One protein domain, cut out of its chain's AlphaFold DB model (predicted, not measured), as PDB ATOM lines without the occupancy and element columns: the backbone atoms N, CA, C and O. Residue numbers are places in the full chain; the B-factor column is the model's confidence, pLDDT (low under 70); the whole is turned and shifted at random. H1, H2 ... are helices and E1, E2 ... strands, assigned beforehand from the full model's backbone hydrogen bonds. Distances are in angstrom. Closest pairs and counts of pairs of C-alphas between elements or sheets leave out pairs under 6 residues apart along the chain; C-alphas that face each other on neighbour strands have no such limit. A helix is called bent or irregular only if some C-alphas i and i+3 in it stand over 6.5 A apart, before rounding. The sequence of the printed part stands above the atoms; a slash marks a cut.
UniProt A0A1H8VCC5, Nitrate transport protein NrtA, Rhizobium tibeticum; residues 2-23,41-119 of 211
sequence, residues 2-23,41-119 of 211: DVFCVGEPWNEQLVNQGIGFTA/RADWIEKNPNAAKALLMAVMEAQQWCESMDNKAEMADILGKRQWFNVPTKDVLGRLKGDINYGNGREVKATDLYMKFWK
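What this domain is: This is residues 2 to 23 and 41 to 119 of the 211 residues of the protein "Nitrate transport protein NrtA" of Rhizobium tibeticum (UniProt A0A1H8VCC5). A small body holds a row of three short helices, H1, H5 and H4, with the strand hairpin E1 E2 packed on H1 at one end; from the corner at H4 the long helix H3 runs away and makes much of the length, with the short H2 at its far end. Residues 46 to 51, where H2 passes into H3, stick out free. The printed part has 101 residues, with five named helices and two named strands in the order H1, H2, H3, H4, H5, E1, E2; the one sheet, E1 - E2, is antiparallel, and the class is mostly helix. The whole is loose, with a radius of gyration of the C-alphas of 16.8 A, and elongated, spanning 53 by 32 by 26 A.

Where its parts are: Strand E1 is residues 100 to 103 and strand E2 is residues 106 to 108, with C-alpha 108 at (209.590, 215.963, 282.116). Helix H1 is residues 10 to 16, 9.7 A long, from C-alpha 10 at (211.307, 233.057, 279.096). H5 is residues 90 to 96, 10.3 A long, and H4 is residues 69 to 80, 17.4 A long. H3, the longest helix, is residues 49 to 67, 26.8 A long, from C-alpha 49 at (182.007, 249.234, 292.693). H2 is residues 42 to 47. H4 and H5 are irregular: C-alphas 70 and 73, and likewise C-alphas 91 and 94, are 7.1 A apart.

How they stand to each other: E1 and E2 form a hairpin at 176 degrees, with N 100 and O 108 at 2.9 A and N 106 and O 103 at 3.0 A, both within hydrogen-bond range. The closest C-alphas of H1 and E1 are those of Val 15 and Gly 103, 5.4 A apart. H1 and H5 touch, closest at the C-alphas of Gln 13 and Asp 91, 5.2 A apart, at a steep tilt of 56 degrees, opposite ways. H5 and H4 are a helical hairpin and touch, with the C-alphas of Leu 93 and Ala 76 closest at 5.4 A; their tilt of 37 degrees is only just steep. H4 and H3 touch only at the corner, and only just, with 3 pairs of C-alphas within 8 A, made by residues 71 to 75 and 65 to 66 alone; the closest are Lys 72 and Cys 66, 6.6 A apart. H2 and H3 are close but not clearly touching, with the C-alphas of Ile 45 and Ala 52 closest at 5.7 A. H3 is apart from H1, H5, E1 and E2. Every O i to N i+4 pair is within hydrogen-bond range in H1, H2 and H3; in H4 6 of 8 are, and in H5 1 of 3, beside 2 of 4 O i to N i+3 pairs.

The domain as a whole: The two C-alphas farthest apart, those of Lys 47 and Gly 105, are 53.9 A apart. Residues 24 to 40 are not printed, and C-alphas 23 and 41 are 36.1 A apart across this cut, which lies in the link from H1 to H2. Of the links printed whole, H4 to H5 is short and the others are tight. The mean pLDDT of the printed part is 97.7, and no printed residue is under 70.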
ATOM      1  N   ASP A   2     224.643 235.453 286.006       96.44
ATOM      2  CA  ASP A   2     224.889 234.004 286.063       96.44
ATOM      3  C   ASP A   2     223.605 233.201 286.316       96.44
ATOM      4  O   ASP A   2     223.436 232.112 285.777       96.44
ATOM      5  N   VAL A   3     222.675 233.759 287.101       97.44
ATOM      6  CA  VAL A   3     221.359 233.175 287.402       97.44
ATOM      7  C   VAL A   3     220.313 234.287 287.433       97.44
ATOM      8  O   VAL A   3     220.584 235.387 287.910       97.44
ATOM      9  N   PHE A   4     219.109 234.008 286.943       97.62
ATOM     10  CA  PHE A   4     217.967 234.913 287.036       97.62
ATOM     11  C   PHE A   4     216.686 234.129 287.344       97.62
ATOM     12  O   PHE A   4     216.596 232.938 287.056       97.62
ATOM     13  N   CYS A   5     215.704 234.803 287.944       98.19
ATOM     14  CA  CYS A   5     214.375 234.260 288.214       98.19
ATOM     15  C   CYS A   5     213.355 235.040 287.387       98.19
ATOM     16  O   CYS A   5     213.301 236.269 287.465       98.19
ATOM     17  N   VAL A   6     212.570 234.339 286.573       97.69
ATOM     18  CA  VAL A   6     211.551 234.946 285.717       97.69
ATOM     19  C   VAL A   6     210.420 233.951 285.456       97.69
ATOM     20  O   VAL A   6     210.630 232.738 285.487       97.69
ATOM     21  N   GLY A   7     209.217 234.461 285.191       96.56
ATOM     22  CA  GLY A   7     208.078 233.644 284.769       96.56
ATOM     23  C   GLY A   7     208.186 233.144 283.324       96.56
ATOM     24  O   GLY A   7     209.071 233.536 282.566       96.56
ATOM     25  N   GLU A   8     207.252 232.289 282.926       97.12
ATOM     26  CA  GLU A   8     207.111 231.862 281.530       97.12
ATOM     27  C   GLU A   8     206.734 233.040 280.608       97.12
ATOM     28  O   GLU A   8     206.113 234.001 281.076       97.12
ATOM     29  N   PRO A   9     207.089 233.009 279.306       97.56
ATOM     30  CA  PRO A   9     207.690 231.897 278.547       97.56
ATOM     31  C   PRO A   9     209.225 231.921 278.470       97.56
ATOM     32  O   PRO A   9     209.835 231.187 277.693       97.56
ATOM     33  N   TRP A  10     209.875 232.796 279.236       97.94
ATOM     34  CA  TRP A  10     211.307 233.057 279.096       97.94
ATOM     35  C   TRP A  10     212.182 231.846 279.443       97.94
ATOM     36  O   TRP A  10     213.264 231.708 278.880       97.94
ATOM     37  N   ASN A  11     211.718 230.959 280.330       96.38
ATOM     38  CA  ASN A  11     212.459 229.757 280.712       96.38
ATOM     39  C   ASN A  11     212.539 228.753 279.555       96.38
ATOM     40  O   ASN A  11     213.630 228.300 279.218       96.38
ATOM     41  N   GLU A  12     211.410 228.446 278.911       97.06
ATOM     42  CA  GLU A  12     211.387 227.586 277.720       97.06
ATOM     43  C   GLU A  12     212.117 228.238 276.541       97.06
ATOM     44  O   GLU A  12     212.888 227.584 275.840       97.06
ATOM     45  N   GLN A  13     211.934 229.545 276.346       97.88
ATOM     46  CA  GLN A  13     212.600 230.281 275.277       97.88
ATOM     47  C   GLN A  13     214.131 230.262 275.413       97.88
ATOM     48  O   GLN A  13     214.827 230.044 274.420       97.88
ATOM     49  N   LEU A  14     214.663 230.456 276.626       96.88
ATOM     50  CA  LEU A  14     216.099 230.376 276.920       96.88
ATOM     51  C   LEU A  14     216.674 229.008 276.518       96.88
ATOM     52  O   LEU A  14     217.732 228.938 275.887       96.88
ATOM     53  N   VAL A  15     215.952 227.935 276.853       97.69
ATOM     54  CA  VAL A  15     216.337 226.559 276.520       97.69
ATOM     55  C   VAL A  15     216.261 226.322 275.010       97.69
ATOM     56  O   VAL A  15     217.218 225.821 274.423       97.69
ATOM     57  N   ASN A  16     215.181 226.755 274.353       97.19
ATOM     58  CA  ASN A  16     214.999 226.626 272.903       97.19
ATOM     59  C   ASN A  16     216.059 227.379 272.088       97.19
ATOM     60  O   ASN A  16     216.373 226.979 270.966       97.19
ATOM     61  N   GLN A  17     216.603 228.465 272.633       97.25
ATOM     62  CA  GLN A  17     217.691 229.231 272.025       97.25
ATOM     63  C   GLN A  17     219.086 228.675 272.355       97.25
ATOM     64  O   GLN A  17     220.069 229.143 271.784       97.25
ATOM     65  N   GLY A  18     219.198 227.687 273.249       96.56
ATOM     66  CA  GLY A  18     220.476 227.083 273.631       96.56
ATOM     67  C   GLY A  18     221.395 228.016 274.425       96.56
ATOM     68  O   GLY A  18     222.611 227.835 274.408       96.56
ATOM     69  N   ILE A  19     220.833 229.021 275.102       96.88
ATOM     70  CA  ILE A  19     221.594 230.053 275.835       96.88
ATOM     71  C   ILE A  19     221.506 229.901 277.357       96.88
ATOM     72  O   ILE A  19     221.985 230.754 278.102       96.88
ATOM     73  N   GLY A  20     220.905 228.812 277.834       96.94
ATOM     74  CA  GLY A  20     220.856 228.472 279.247       96.94
ATOM     75  C   GLY A  20     219.943 227.287 279.530       96.94
ATOM     76  O   GLY A  20     219.494 226.588 278.623       96.94
ATOM     77  N   PHE A  21     219.691 227.060 280.815       97.94
ATOM     78  CA  PHE A  21     218.864 225.970 281.315       97.94
ATOM     79  C   PHE A  21     218.065 226.440 282.536       97.94
ATOM     80  O   PHE A  21     218.457 227.378 283.230       97.94
ATOM     81  N   THR A  22     216.931 225.800 282.800       97.44
ATOM     82  CA  THR A  22     216.123 226.020 284.000       97.44
ATOM     83  C   THR A  22     216.670 225.155 285.136       97.44
ATOM     84  O   THR A  22     216.719 223.933 285.021       97.44
ATOM     85  N   ALA A  23     217.060 225.767 286.253       97.12
ATOM     86  CA  ALA A  23     217.491 225.023 287.439       97.12
ATOM     87  C   ALA A  23     216.302 224.367 288.167       97.12
ATOM     88  O   ALA A  23     216.332 223.173 288.470       97.12
ATOM     89  N   ARG A  41     193.280 250.257 291.971       98.69
ATOM     90  CA  ARG A  41     193.359 251.359 292.937       98.69
ATOM     91  C   ARG A  41     192.078 251.443 293.769       98.69
ATOM     92  O   ARG A  41     190.981 251.406 293.211       98.69
ATOM     93  N   ALA A  42     192.227 251.640 295.080       98.38
ATOM     94  CA  ALA A  42     191.105 251.744 296.015       98.38
ATOM     95  C   ALA A  42     190.106 252.847 295.621       98.38
ATOM     96  O   ALA A  42     188.907 252.589 295.541       98.38
ATOM     97  N   ASP A  43     190.602 254.031 295.250       98.56
ATOM     98  CA  ASP A  43     189.762 255.165 294.845       98.56
ATOM     99  C   ASP A  43     188.919 254.881 293.593       98.56
ATOM    100  O   ASP A  43     187.831 255.435 293.431       98.56
ATOM    101  N   TRP A  44     189.400 254.015 292.700       98.75
ATOM    102  CA  TRP A  44     188.638 253.591 291.531       98.75
ATOM    103  C   TRP A  44     187.565 252.563 291.895       98.75
ATOM    104  O   TRP A  44     186.444 252.684 291.402       98.75
ATOM    105  N   ILE A  45     187.876 251.602 292.772       98.25
ATOM    106  CA  ILE A  45     186.905 250.606 293.257       98.25
ATOM    107  C   ILE A  45     185.753 251.304 293.986       98.25
ATOM    108  O   ILE A  45     184.594 251.030 293.695       98.25
ATOM    109  N   GLU A  46     186.061 252.239 294.886       97.69
ATOM    110  CA  GLU A  46     185.065 252.985 295.666       97.69
ATOM    111  C   GLU A  46     184.122 253.803 294.778       97.69
ATOM    112  O   GLU A  46     182.916 253.852 295.020       97.69
ATOM    113  N   LYS A  47     184.655 254.421 293.717       98.69
ATOM    114  CA  LYS A  47     183.858 255.195 292.756       98.69
ATOM    115  C   LYS A  47     183.085 254.318 291.772       98.69
ATOM    116  O   LYS A  47     182.066 254.761 291.251       98.69
ATOM    117  N   ASN A  48     183.562 253.102 291.494       98.56
ATOM    118  CA  ASN A  48     183.022 252.227 290.450       98.56
ATOM    119  C   ASN A  48     182.798 250.781 290.945       98.56
ATOM    120  O   ASN A  48     183.260 249.839 290.292       98.56
ATOM    121  N   PRO A  49     182.070 250.553 292.054       97.81
ATOM    122  CA  PRO A  49     182.007 249.234 292.693       97.81
ATOM    123  C   PRO A  49     181.393 248.161 291.785       97.81
ATOM    124  O   PRO A  49     181.903 247.045 291.695       97.81
ATOM    125  N   ASN A  50     180.349 248.511 291.025       97.88
ATOM    126  CA  ASN A  50     179.722 247.588 290.074       97.88
ATOM    127  C   ASN A  50     180.658 247.229 288.912       97.88
ATOM    128  O   ASN A  50     180.691 246.076 288.490       97.88
ATOM    129  N   ALA A  51     181.439 248.193 288.414       98.50
ATOM    130  CA  ALA A  51     182.391 247.946 287.334       98.50
ATOM    131  C   ALA A  51     183.579 247.104 287.819       98.50
ATOM    132  O   ALA A  51     184.018 246.208 287.105       98.50
ATOM    133  N   ALA A  52     184.062 247.346 289.042       98.44
ATOM    134  CA  ALA A  52     185.100 246.533 289.665       98.44
ATOM    135  C   ALA A  52     184.658 245.073 289.808       98.44
ATOM    136  O   ALA A  52     185.387 244.168 289.404       98.44
ATOM    137  N   LYS A  53     183.434 244.844 290.303       98.00
ATOM    138  CA  LYS A  53     182.867 243.496 290.416       98.00
ATOM    139  C   LYS A  53     182.665 242.836 289.048       98.00
ATOM    140  O   LYS A  53     183.029 241.679 288.879       98.00
ATOM    141  N   ALA A  54     182.148 243.568 288.057       98.50
ATOM    142  CA  ALA A  54     181.979 243.055 286.695       98.50
ATOM    143  C   ALA A  54     183.316 242.669 286.042       98.50
ATOM    144  O   ALA A  54     183.413 241.613 285.423       98.50
ATOM    145  N   LEU A  55     184.358 243.487 286.223       98.75
ATOM    146  CA  LEU A  55     185.705 243.177 285.748       98.75
ATOM    147  C   LEU A  55     186.250 241.917 286.427       98.75
ATOM    148  O   LEU A  55     186.809 241.059 285.749       98.75
ATOM    149  N   LEU A  56     186.061 241.784 287.742       98.81
ATOM    150  CA  LEU A  56     186.497 240.600 288.475       98.81
ATOM    151  C   LEU A  56     185.789 239.331 287.980       98.81
ATOM    152  O   LEU A  56     186.465 238.340 287.722       98.81
ATOM    153  N   MET A  57     184.471 239.374 287.769       98.81
ATOM    154  CA  MET A  57     183.722 238.246 287.197       98.81
ATOM    155  C   MET A  57     184.229 237.869 285.797       98.81
ATOM    156  O   MET A  57     184.456 236.693 285.531       98.81
ATOM    157  N   ALA A  58     184.505 238.850 284.932       98.88
ATOM    158  CA  ALA A  58     185.069 238.584 283.607       98.88
ATOM    159  C   ALA A  58     186.456 237.915 283.685       98.88
ATOM    160  O   ALA A  58     186.767 237.013 282.908       98.88
ATOM    161  N   VAL A  59     187.291 238.328 284.644       98.88
ATOM    162  CA  VAL A  59     188.594 237.693 284.890       98.88
ATOM    163  C   VAL A  59     188.430 236.272 285.435       98.88
ATOM    164  O   VAL A  59     189.178 235.393 285.015       98.88
ATOM    165  N   MET A  60     187.445 236.012 286.299       98.88
ATOM    166  CA  MET A  60     187.141 234.666 286.803       98.88
ATOM    167  C   MET A  60     186.753 233.704 285.676       98.88
ATOM    168  O   MET A  60     187.302 232.606 285.592       98.88
ATOM    169  N   GLU A  61     185.860 234.111 284.772       98.88
ATOM    170  CA  GLU A  61     185.499 233.285 283.612       98.88
ATOM    171  C   GLU A  61     186.709 233.037 282.699       98.88
ATOM    172  O   GLU A  61     186.940 231.909 282.256       98.88
ATOM    173  N   ALA A  62     187.546 234.056 282.472       98.88
ATOM    174  CA  ALA A  62     188.781 233.896 281.708       98.88
ATOM    175  C   ALA A  62     189.768 232.933 282.390       98.88
ATOM    176  O   ALA A  62     190.402 232.122 281.717       98.88
ATOM    177  N   GLN A  63     189.886 232.971 283.720       98.88
ATOM    178  CA  GLN A  63     190.697 232.029 284.492       98.88
ATOM    179  C   GLN A  63     190.188 230.590 284.345       98.88
ATOM    180  O   GLN A  63     190.995 229.691 284.112       98.88
ATOM    181  N   GLN A  64     188.873 230.368 284.417       98.69
ATOM    182  CA  GLN A  64     188.260 229.052 284.187       98.69
ATOM    183  C   GLN A  64     188.521 228.549 282.763       98.69
ATOM    184  O   GLN A  64     188.881 227.386 282.566       98.69
ATOM    185  N   TRP A  65     188.412 229.430 281.765       98.81
ATOM    186  CA  TRP A  65     188.729 229.093 280.380       98.81
ATOM    187  C   TRP A  65     190.213 228.728 280.213       98.81
ATOM    188  O   TRP A  65     190.517 227.687 279.630       98.81
ATOM    189  N   CYS A  66     191.129 229.518 280.784       98.69
ATOM    190  CA  CYS A  66     192.577 229.275 280.756       98.69
ATOM    191  C   CYS A  66     193.008 228.034 281.555       98.69
ATOM    192  O   CYS A  66     194.073 227.469 281.294       98.69
ATOM    193  N   GLU A  67     192.229 227.610 282.551       98.19
ATOM    194  CA  GLU A  67     192.483 226.399 283.335       98.19
ATOM    195  C   GLU A  67     192.302 225.128 282.492       98.19
ATOM    196  O   GLU A  67     193.072 224.178 282.641       98.19
ATOM    197  N   SER A  68     191.319 225.117 281.584       98.12
ATOM    198  CA  SER A  68     190.998 223.949 280.757       98.12
ATOM    199  C   SER A  68     192.172 223.522 279.874       98.12
ATOM    200  O   SER A  68     192.759 224.331 279.151       98.12
ATOM    201  N   MET A  69     192.491 222.224 279.890       97.06
ATOM    202  CA  MET A  69     193.549 221.654 279.044       97.06
ATOM    203  C   MET A  69     193.217 221.741 277.550       97.06
ATOM    204  O   MET A  69     194.126 221.929 276.736       97.06
ATOM    205  N   ASP A  70     191.930 221.687 277.205       98.31
ATOM    206  CA  ASP A  70     191.449 221.775 275.823       98.31
ATOM    207  C   ASP A  70     191.715 223.161 275.217       98.31
ATOM    208  O   ASP A  70     191.975 223.286 274.021       98.31
ATOM    209  N   ASN A  71     191.761 224.198 276.058       98.75
ATOM    210  CA  ASN A  71     191.937 225.584 275.630       98.75
ATOM    211  C   ASN A  71     193.408 226.025 275.569       98.75
ATOM    212  O   ASN A  71     193.711 227.088 275.034       98.75
ATOM    213  N   LYS A  72     194.361 225.233 276.087       98.25
ATOM    214  CA  LYS A  72     195.775 225.659 276.199       98.25
ATOM    215  C   LYS A  72     196.425 225.954 274.848       98.25
ATOM    216  O   LYS A  72     197.296 226.816 274.774       98.25
ATOM    217  N   ALA A  73     196.026 225.235 273.796       98.44
ATOM    218  CA  ALA A  73     196.529 225.472 272.443       98.44
ATOM    219  C   ALA A  73     196.095 226.850 271.929       98.44
ATOM    220  O   ALA A  73     196.942 227.666 271.575       98.44
ATOM    221  N   GLU A  74     194.795 227.141 271.999       98.75
ATOM    222  CA  GLU A  74     194.255 228.446 271.614       98.75
ATOM    223  C   GLU A  74     194.811 229.572 272.496       98.75
ATOM    224  O   GLU A  74     195.189 230.626 271.990       98.75
ATOM    225  N   MET A  75     194.944 229.336 273.805       98.62
ATOM    226  CA  MET A  75     195.569 230.272 274.737       98.62
ATOM    227  C   MET A  75     196.993 230.630 274.292       98.62
ATOM    228  O   MET A  75     197.325 231.810 274.188       98.62
ATOM    229  N   ALA A  76     197.831 229.630 274.006       98.50
ATOM    230  CA  ALA A  76     199.201 229.850 273.555       98.50
ATOM    231  C   ALA A  76     199.248 230.609 272.219       98.50
ATOM    232  O   ALA A  76     200.063 231.520 272.067       98.50
ATOM    233  N   ASP A  77     198.351 230.290 271.284       98.50
ATOM    234  CA  ASP A  77     198.252 230.988 270.001       98.50
ATOM    235  C   ASP A  77     197.814 232.443 270.164       98.50
ATOM    236  O   ASP A  77     198.354 233.319 269.492       98.50
ATOM    237  N   ILE A  78     196.868 232.740 271.061       98.69
ATOM    238  CA  ILE A  78     196.499 234.120 271.390       98.69
ATOM    239  C   ILE A  78     197.719 234.854 271.947       98.69
ATOM    240  O   ILE A  78     198.077 235.897 271.406       98.69
ATOM    241  N   LEU A  79     198.381 234.304 272.967       98.50
ATOM    242  CA  LEU A  79     199.532 234.938 273.617       98.50
ATOM    243  C   LEU A  79     200.701 235.174 272.647       98.50
ATOM    244  O   LEU A  79     201.349 236.218 272.716       98.50
ATOM    245  N   GLY A  80     200.943 234.250 271.713       98.19
ATOM    246  CA  GLY A  80     202.020 234.343 270.723       98.19
ATOM    247  C   GLY A  80     201.809 235.402 269.632       98.19
ATOM    248  O   GLY A  80     202.768 235.797 268.967       98.19
ATOM    249  N   LYS A  81     200.582 235.910 269.441       98.50
ATOM    250  CA  LYS A  81     200.289 236.922 268.410       98.50
ATOM    251  C   LYS A  81     201.112 238.197 268.610       98.50
ATOM    252  O   LYS A  81     201.424 238.608 269.726       98.50
ATOM    253  N   ARG A  82     201.362 238.892 267.495       98.19
ATOM    254  CA  ARG A  82     202.086 240.174 267.447       98.19
ATOM    255  C   ARG A  82     201.498 241.247 268.368       98.19
ATOM    256  O   ARG A  82     202.229 242.096 268.857       98.19
ATOM    257  N   GLN A  83     200.183 241.229 268.558       98.19
ATOM    258  CA  GLN A  83     199.449 242.177 269.394       98.19
ATOM    259  C   GLN A  83     199.664 241.953 270.901       98.19
ATOM    260  O   GLN A  83     199.309 242.830 271.681       98.19
ATOM    261  N   TRP A  84     200.217 240.800 271.298       98.31
ATOM    262  CA  TRP A  84     200.436 240.409 272.691       98.31
ATOM    263  C   TRP A  84     201.929 240.207 272.967       98.31
ATOM    264  O   TRP A  84     202.677 241.181 272.957       98.31
ATOM    265  N   PHE A  85     202.390 238.977 273.219       98.12
ATOM    266  CA  PHE A  85     203.795 238.734 273.563       98.12
ATOM    267  C   PHE A  85     204.706 238.751 272.339       98.12
ATOM    268  O   PHE A  85     205.897 239.018 272.483       98.12
ATOM    269  N   ASN A  86     204.164 238.492 271.141       98.19
ATOM    270  CA  ASN A  86     204.942 238.397 269.907       98.19
ATOM    271  C   ASN A  86     206.113 237.395 270.032       98.19
ATOM    272  O   ASN A  86     207.244 237.682 269.640       98.19
ATOM    273  N   VAL A  87     205.830 236.222 270.604       98.19
ATOM    274  CA  VAL A  87     206.782 235.115 270.785       98.19
ATOM    275  C   VAL A  87     206.294 233.865 270.046       98.19
ATOM    276  O   VAL A  87     205.091 233.715 269.831       98.19
ATOM    277  N   PRO A  88     207.188 232.935 269.669       98.12
ATOM    278  CA  PRO A  88     206.774 231.656 269.102       98.12
ATOM    279  C   PRO A  88     205.847 230.876 270.053       98.12
ATOM    280  O   PRO A  88     206.213 230.636 271.201       98.12
ATOM    281  N   THR A  89     204.700 230.383 269.565       97.25
ATOM    282  CA  THR A  89     203.753 229.558 270.356       97.25
ATOM    283  C   THR A  89     204.440 228.380 271.062       97.25
ATOM    284  O   THR A  89     204.082 228.019 272.185       97.25
ATOM    285  N   LYS A  90     205.461 227.784 270.428       95.88
ATOM    286  CA  LYS A  90     206.221 226.653 270.985       95.88
ATOM    287  C   LYS A  90     206.955 226.978 272.293       95.88
ATOM    288  O   LYS A  90     207.170 226.065 273.077       95.88
ATOM    289  N   ASP A  91     207.283 228.248 272.542       97.88
ATOM    290  CA  ASP A  91     207.930 228.689 273.785       97.88
ATOM    291  C   ASP A  91     206.916 228.789 274.945       97.88
ATOM    292  O   ASP A  91     207.291 228.968 276.096       97.88
ATOM    293  N   VAL A  92     205.612 228.680 274.659       98.12
ATOM    294  CA  VAL A  92     204.524 228.867 275.632       98.12
ATOM    295  C   VAL A  92     203.786 227.549 275.904       98.12
ATOM    296  O   VAL A  92     203.551 227.176 277.054       98.12
ATOM    297  N   LEU A  93     203.400 226.836 274.841       98.00
ATOM    298  CA  LEU A  93     202.404 225.761 274.905       98.00
ATOM    299  C   LEU A  93     202.818 224.573 275.785       98.00
ATOM    300  O   LEU A  93     201.980 224.047 276.518       98.00
ATOM    301  N   GLY A  94     204.081 224.141 275.717       97.31
ATOM    302  CA  GLY A  94     204.565 223.004 276.511       97.31
ATOM    303  C   GLY A  94     204.423 223.266 278.011       97.31
ATOM    304  O   GLY A  94     203.773 222.500 278.725       97.31
ATOM    305  N   ARG A  95     204.912 224.427 278.462       96.94
ATOM    306  CA  ARG A  95     204.862 224.854 279.868       96.94
ATOM    307  C   ARG A  95     203.429 224.994 280.382       96.94
ATOM    308  O   ARG A  95     203.135 224.570 281.497       96.94
ATOM    309  N   LEU A  96     202.507 225.494 279.551       97.62
ATOM    310  CA  LEU A  96     201.074 225.559 279.876       97.62
ATOM    311  C   LEU A  96     200.419 224.184 280.097       97.62
ATOM    312  O   LEU A  96     199.395 224.109 280.780       97.62
ATOM    313  N   LYS A  97     200.988 223.118 279.524       97.44
ATOM    314  CA  LYS A  97     200.517 221.728 279.647       97.44
ATOM    315  C   LYS A  97     201.293 220.907 280.683       97.44
ATOM    316  O   LYS A  97     200.993 219.732 280.872       97.44
ATOM    317  N   GLY A  98     202.275 221.510 281.356       96.88
ATOM    318  CA  GLY A  98     203.116 220.824 282.341       96.88
ATOM    319  C   GLY A  98     204.252 220.012 281.727       96.88
ATOM    320  O   GLY A  98     204.885 219.226 282.436       96.88
ATOM    321  N   ASP A  99     204.528 220.212 280.438       97.75
ATOM    322  CA  ASP A  99     205.729 219.716 279.782       97.75
ATOM    323  C   ASP A  99     206.853 220.718 280.021       97.75
ATOM    324  O   ASP A  99     206.809 221.847 279.534       97.75
ATOM    325  N   ILE A 100     207.860 220.305 280.783       97.69
ATOM    326  CA  ILE A 100     208.952 221.179 281.196       97.69
ATOM    327  C   ILE A 100     210.246 220.643 280.599       97.69
ATOM    328  O   ILE A 100     210.762 219.601 281.015       97.69
ATOM    329  N   ASN A 101     210.775 221.380 279.626       97.19
ATOM    330  CA  ASN A 101     212.132 221.201 279.142       97.19
ATOM    331  C   ASN A 101     213.067 222.074 279.982       97.19
ATOM    332  O   ASN A 101     213.120 223.290 279.805       97.19
ATOM    333  N   TYR A 102     213.792 221.465 280.920       97.88
ATOM    334  CA  TYR A 102     214.738 222.196 281.762       97.88
ATOM    335  C   TYR A 102     216.031 222.539 281.011       97.88
ATOM    336  O   TYR A 102     216.809 223.346 281.506       97.88
ATOM    337  N   GLY A 103     216.278 221.963 279.832       97.38
ATOM    338  CA  GLY A 103     217.576 222.002 279.164       97.38
ATOM    339  C   GLY A 103     218.550 220.962 279.728       97.38
ATOM    340  O   GLY A 103     218.219 220.189 280.628       97.38
ATOM    341  N   ASN A 104     219.763 220.900 279.168       95.19
ATOM    342  CA  ASN A 104     220.809 219.937 279.558       95.19
ATOM    343  C   ASN A 104     220.352 218.459 279.565       95.19
ATOM    344  O   ASN A 104     220.804 217.664 280.384       95.19
ATOM    345  N   GLY A 105     219.436 218.088 278.663       95.56
ATOM    346  CA  GLY A 105     218.898 216.726 278.562       95.56
ATOM    347  C   GLY A 105     217.882 216.347 279.647       95.56
ATOM    348  O   GLY A 105     217.445 215.199 279.683       95.56
ATOM    349  N   ARG A 106     217.487 217.282 280.525       97.50
ATOM    350  CA  ARG A 106     216.431 217.071 281.522       97.50
ATOM    351  C   ARG A 106     215.093 217.547 280.964       97.50
ATOM    352  O   ARG A 106     214.835 218.744 280.861       97.50
ATOM    353  N   GLU A 107     214.208 216.598 280.696       96.88
ATOM    354  CA  GLU A 107     212.830 216.860 280.292       96.88
ATOM    355  C   GLU A 107     211.857 216.037 281.134       96.88
ATOM    356  O   GLU A 107     212.116 214.878 281.460       96.88
ATOM    357  N   VAL A 108     210.719 216.637 281.465       97.31
ATOM    358  CA  VAL A 108     209.590 215.963 282.116       97.31
ATOM    359  C   VAL A 108     208.300 216.359 281.408       97.31
ATOM    360  O   VAL A 108     208.186 217.458 280.866       97.31
ATOM    361  N   LYS A 109     207.327 215.452 281.390       97.19
ATOM    362  CA  LYS A 109     206.064 215.618 280.664       97.19
ATOM    363  C   LYS A 109     204.882 215.486 281.610       97.19
ATOM    364  O   LYS A 109     204.969 214.731 282.576       97.19
ATOM    365  N   ALA A 110     203.798 216.199 281.306       93.75
ATOM    366  CA  ALA A 110     202.526 216.128 282.030       93.75
ATOM    367  C   ALA A 110     202.661 216.240 283.565       93.75
ATOM    368  O   ALA A 110     201.982 215.539 284.317       93.75
ATOM    369  N   THR A 111     203.558 217.107 284.041       96.00
ATOM    370  CA  THR A 111     203.692 217.385 285.479       96.00
ATOM    371  C   THR A 111     202.473 218.141 285.996       96.00
ATOM    372  O   THR A 111     201.792 218.814 285.232       96.00
ATOM    373  N   ASP A 112     202.215 218.105 287.302       94.75
ATOM    374  CA  ASP A 112     201.197 218.948 287.944       94.75
ATOM    375  C   ASP A 112     201.727 220.339 288.348       94.75
ATOM    376  O   ASP A 112     201.053 221.077 289.070       94.75
ATOM    377  N   LEU A 113     202.925 220.695 287.865       95.62
ATOM    378  CA  LEU A 113     203.624 221.956 288.129       95.62
ATOM    379  C   LEU A 113     203.282 223.063 287.115       95.62
ATOM    380  O   LEU A 113     203.868 224.143 287.173       95.62
ATOM    381  N   TYR A 114     202.359 222.815 286.178       94.75
ATOM    382  CA  TYR A 114     201.884 223.852 285.258       94.75
ATOM    383  C   TYR A 114     201.178 224.994 285.996       94.75
ATOM    384  O   TYR A 114     200.619 224.821 287.081       94.75
ATOM    385  N   MET A 115     201.155 226.170 285.365       96.12
ATOM    386  CA  MET A 115     200.415 227.328 285.865       96.12
ATOM    387  C   MET A 115     198.916 227.017 285.954       96.12
ATOM    388  O   MET A 115     198.279 226.693 284.945       96.12
ATOM    389  N   LYS A 116     198.368 227.147 287.163       97.75
ATOM    390  CA  LYS A 116     196.935 227.054 287.451       97.75
ATOM    391  C   LYS A 116     196.345 228.454 287.526       97.75
ATOM    392  O   LYS A 116     196.982 229.371 288.037       97.75
ATOM    393  N   PHE A 117     195.130 228.600 287.023       98.44
ATOM    394  CA  PHE A 117     194.414 229.873 286.975       98.44
ATOM    395  C   PHE A 117     193.118 229.826 287.783       98.44
ATOM    396  O   PHE A 117     192.665 230.870 288.247       98.44
ATOM    397  N   TRP A 118     192.547 228.632 287.991       98.44
ATOM    398  CA  TRP A 118     191.284 228.451 288.709       98.44
ATOM    399  C   TRP A 118     191.334 227.368 289.790       98.44
ATOM    400  O   TRP A 118     190.968 227.631 290.937       98.44
ATOM    401  N   LYS A 119     191.800 226.159 289.442       96.25
ATOM    402  CA  LYS A 119     191.785 225.000 290.350       96.25
ATOM    403  C   LYS A 119     192.607 225.247 291.612       96.25
ATOM    404  O   LYS A 119     193.527 226.061 291.629       96.25
TER     405      LYS A 119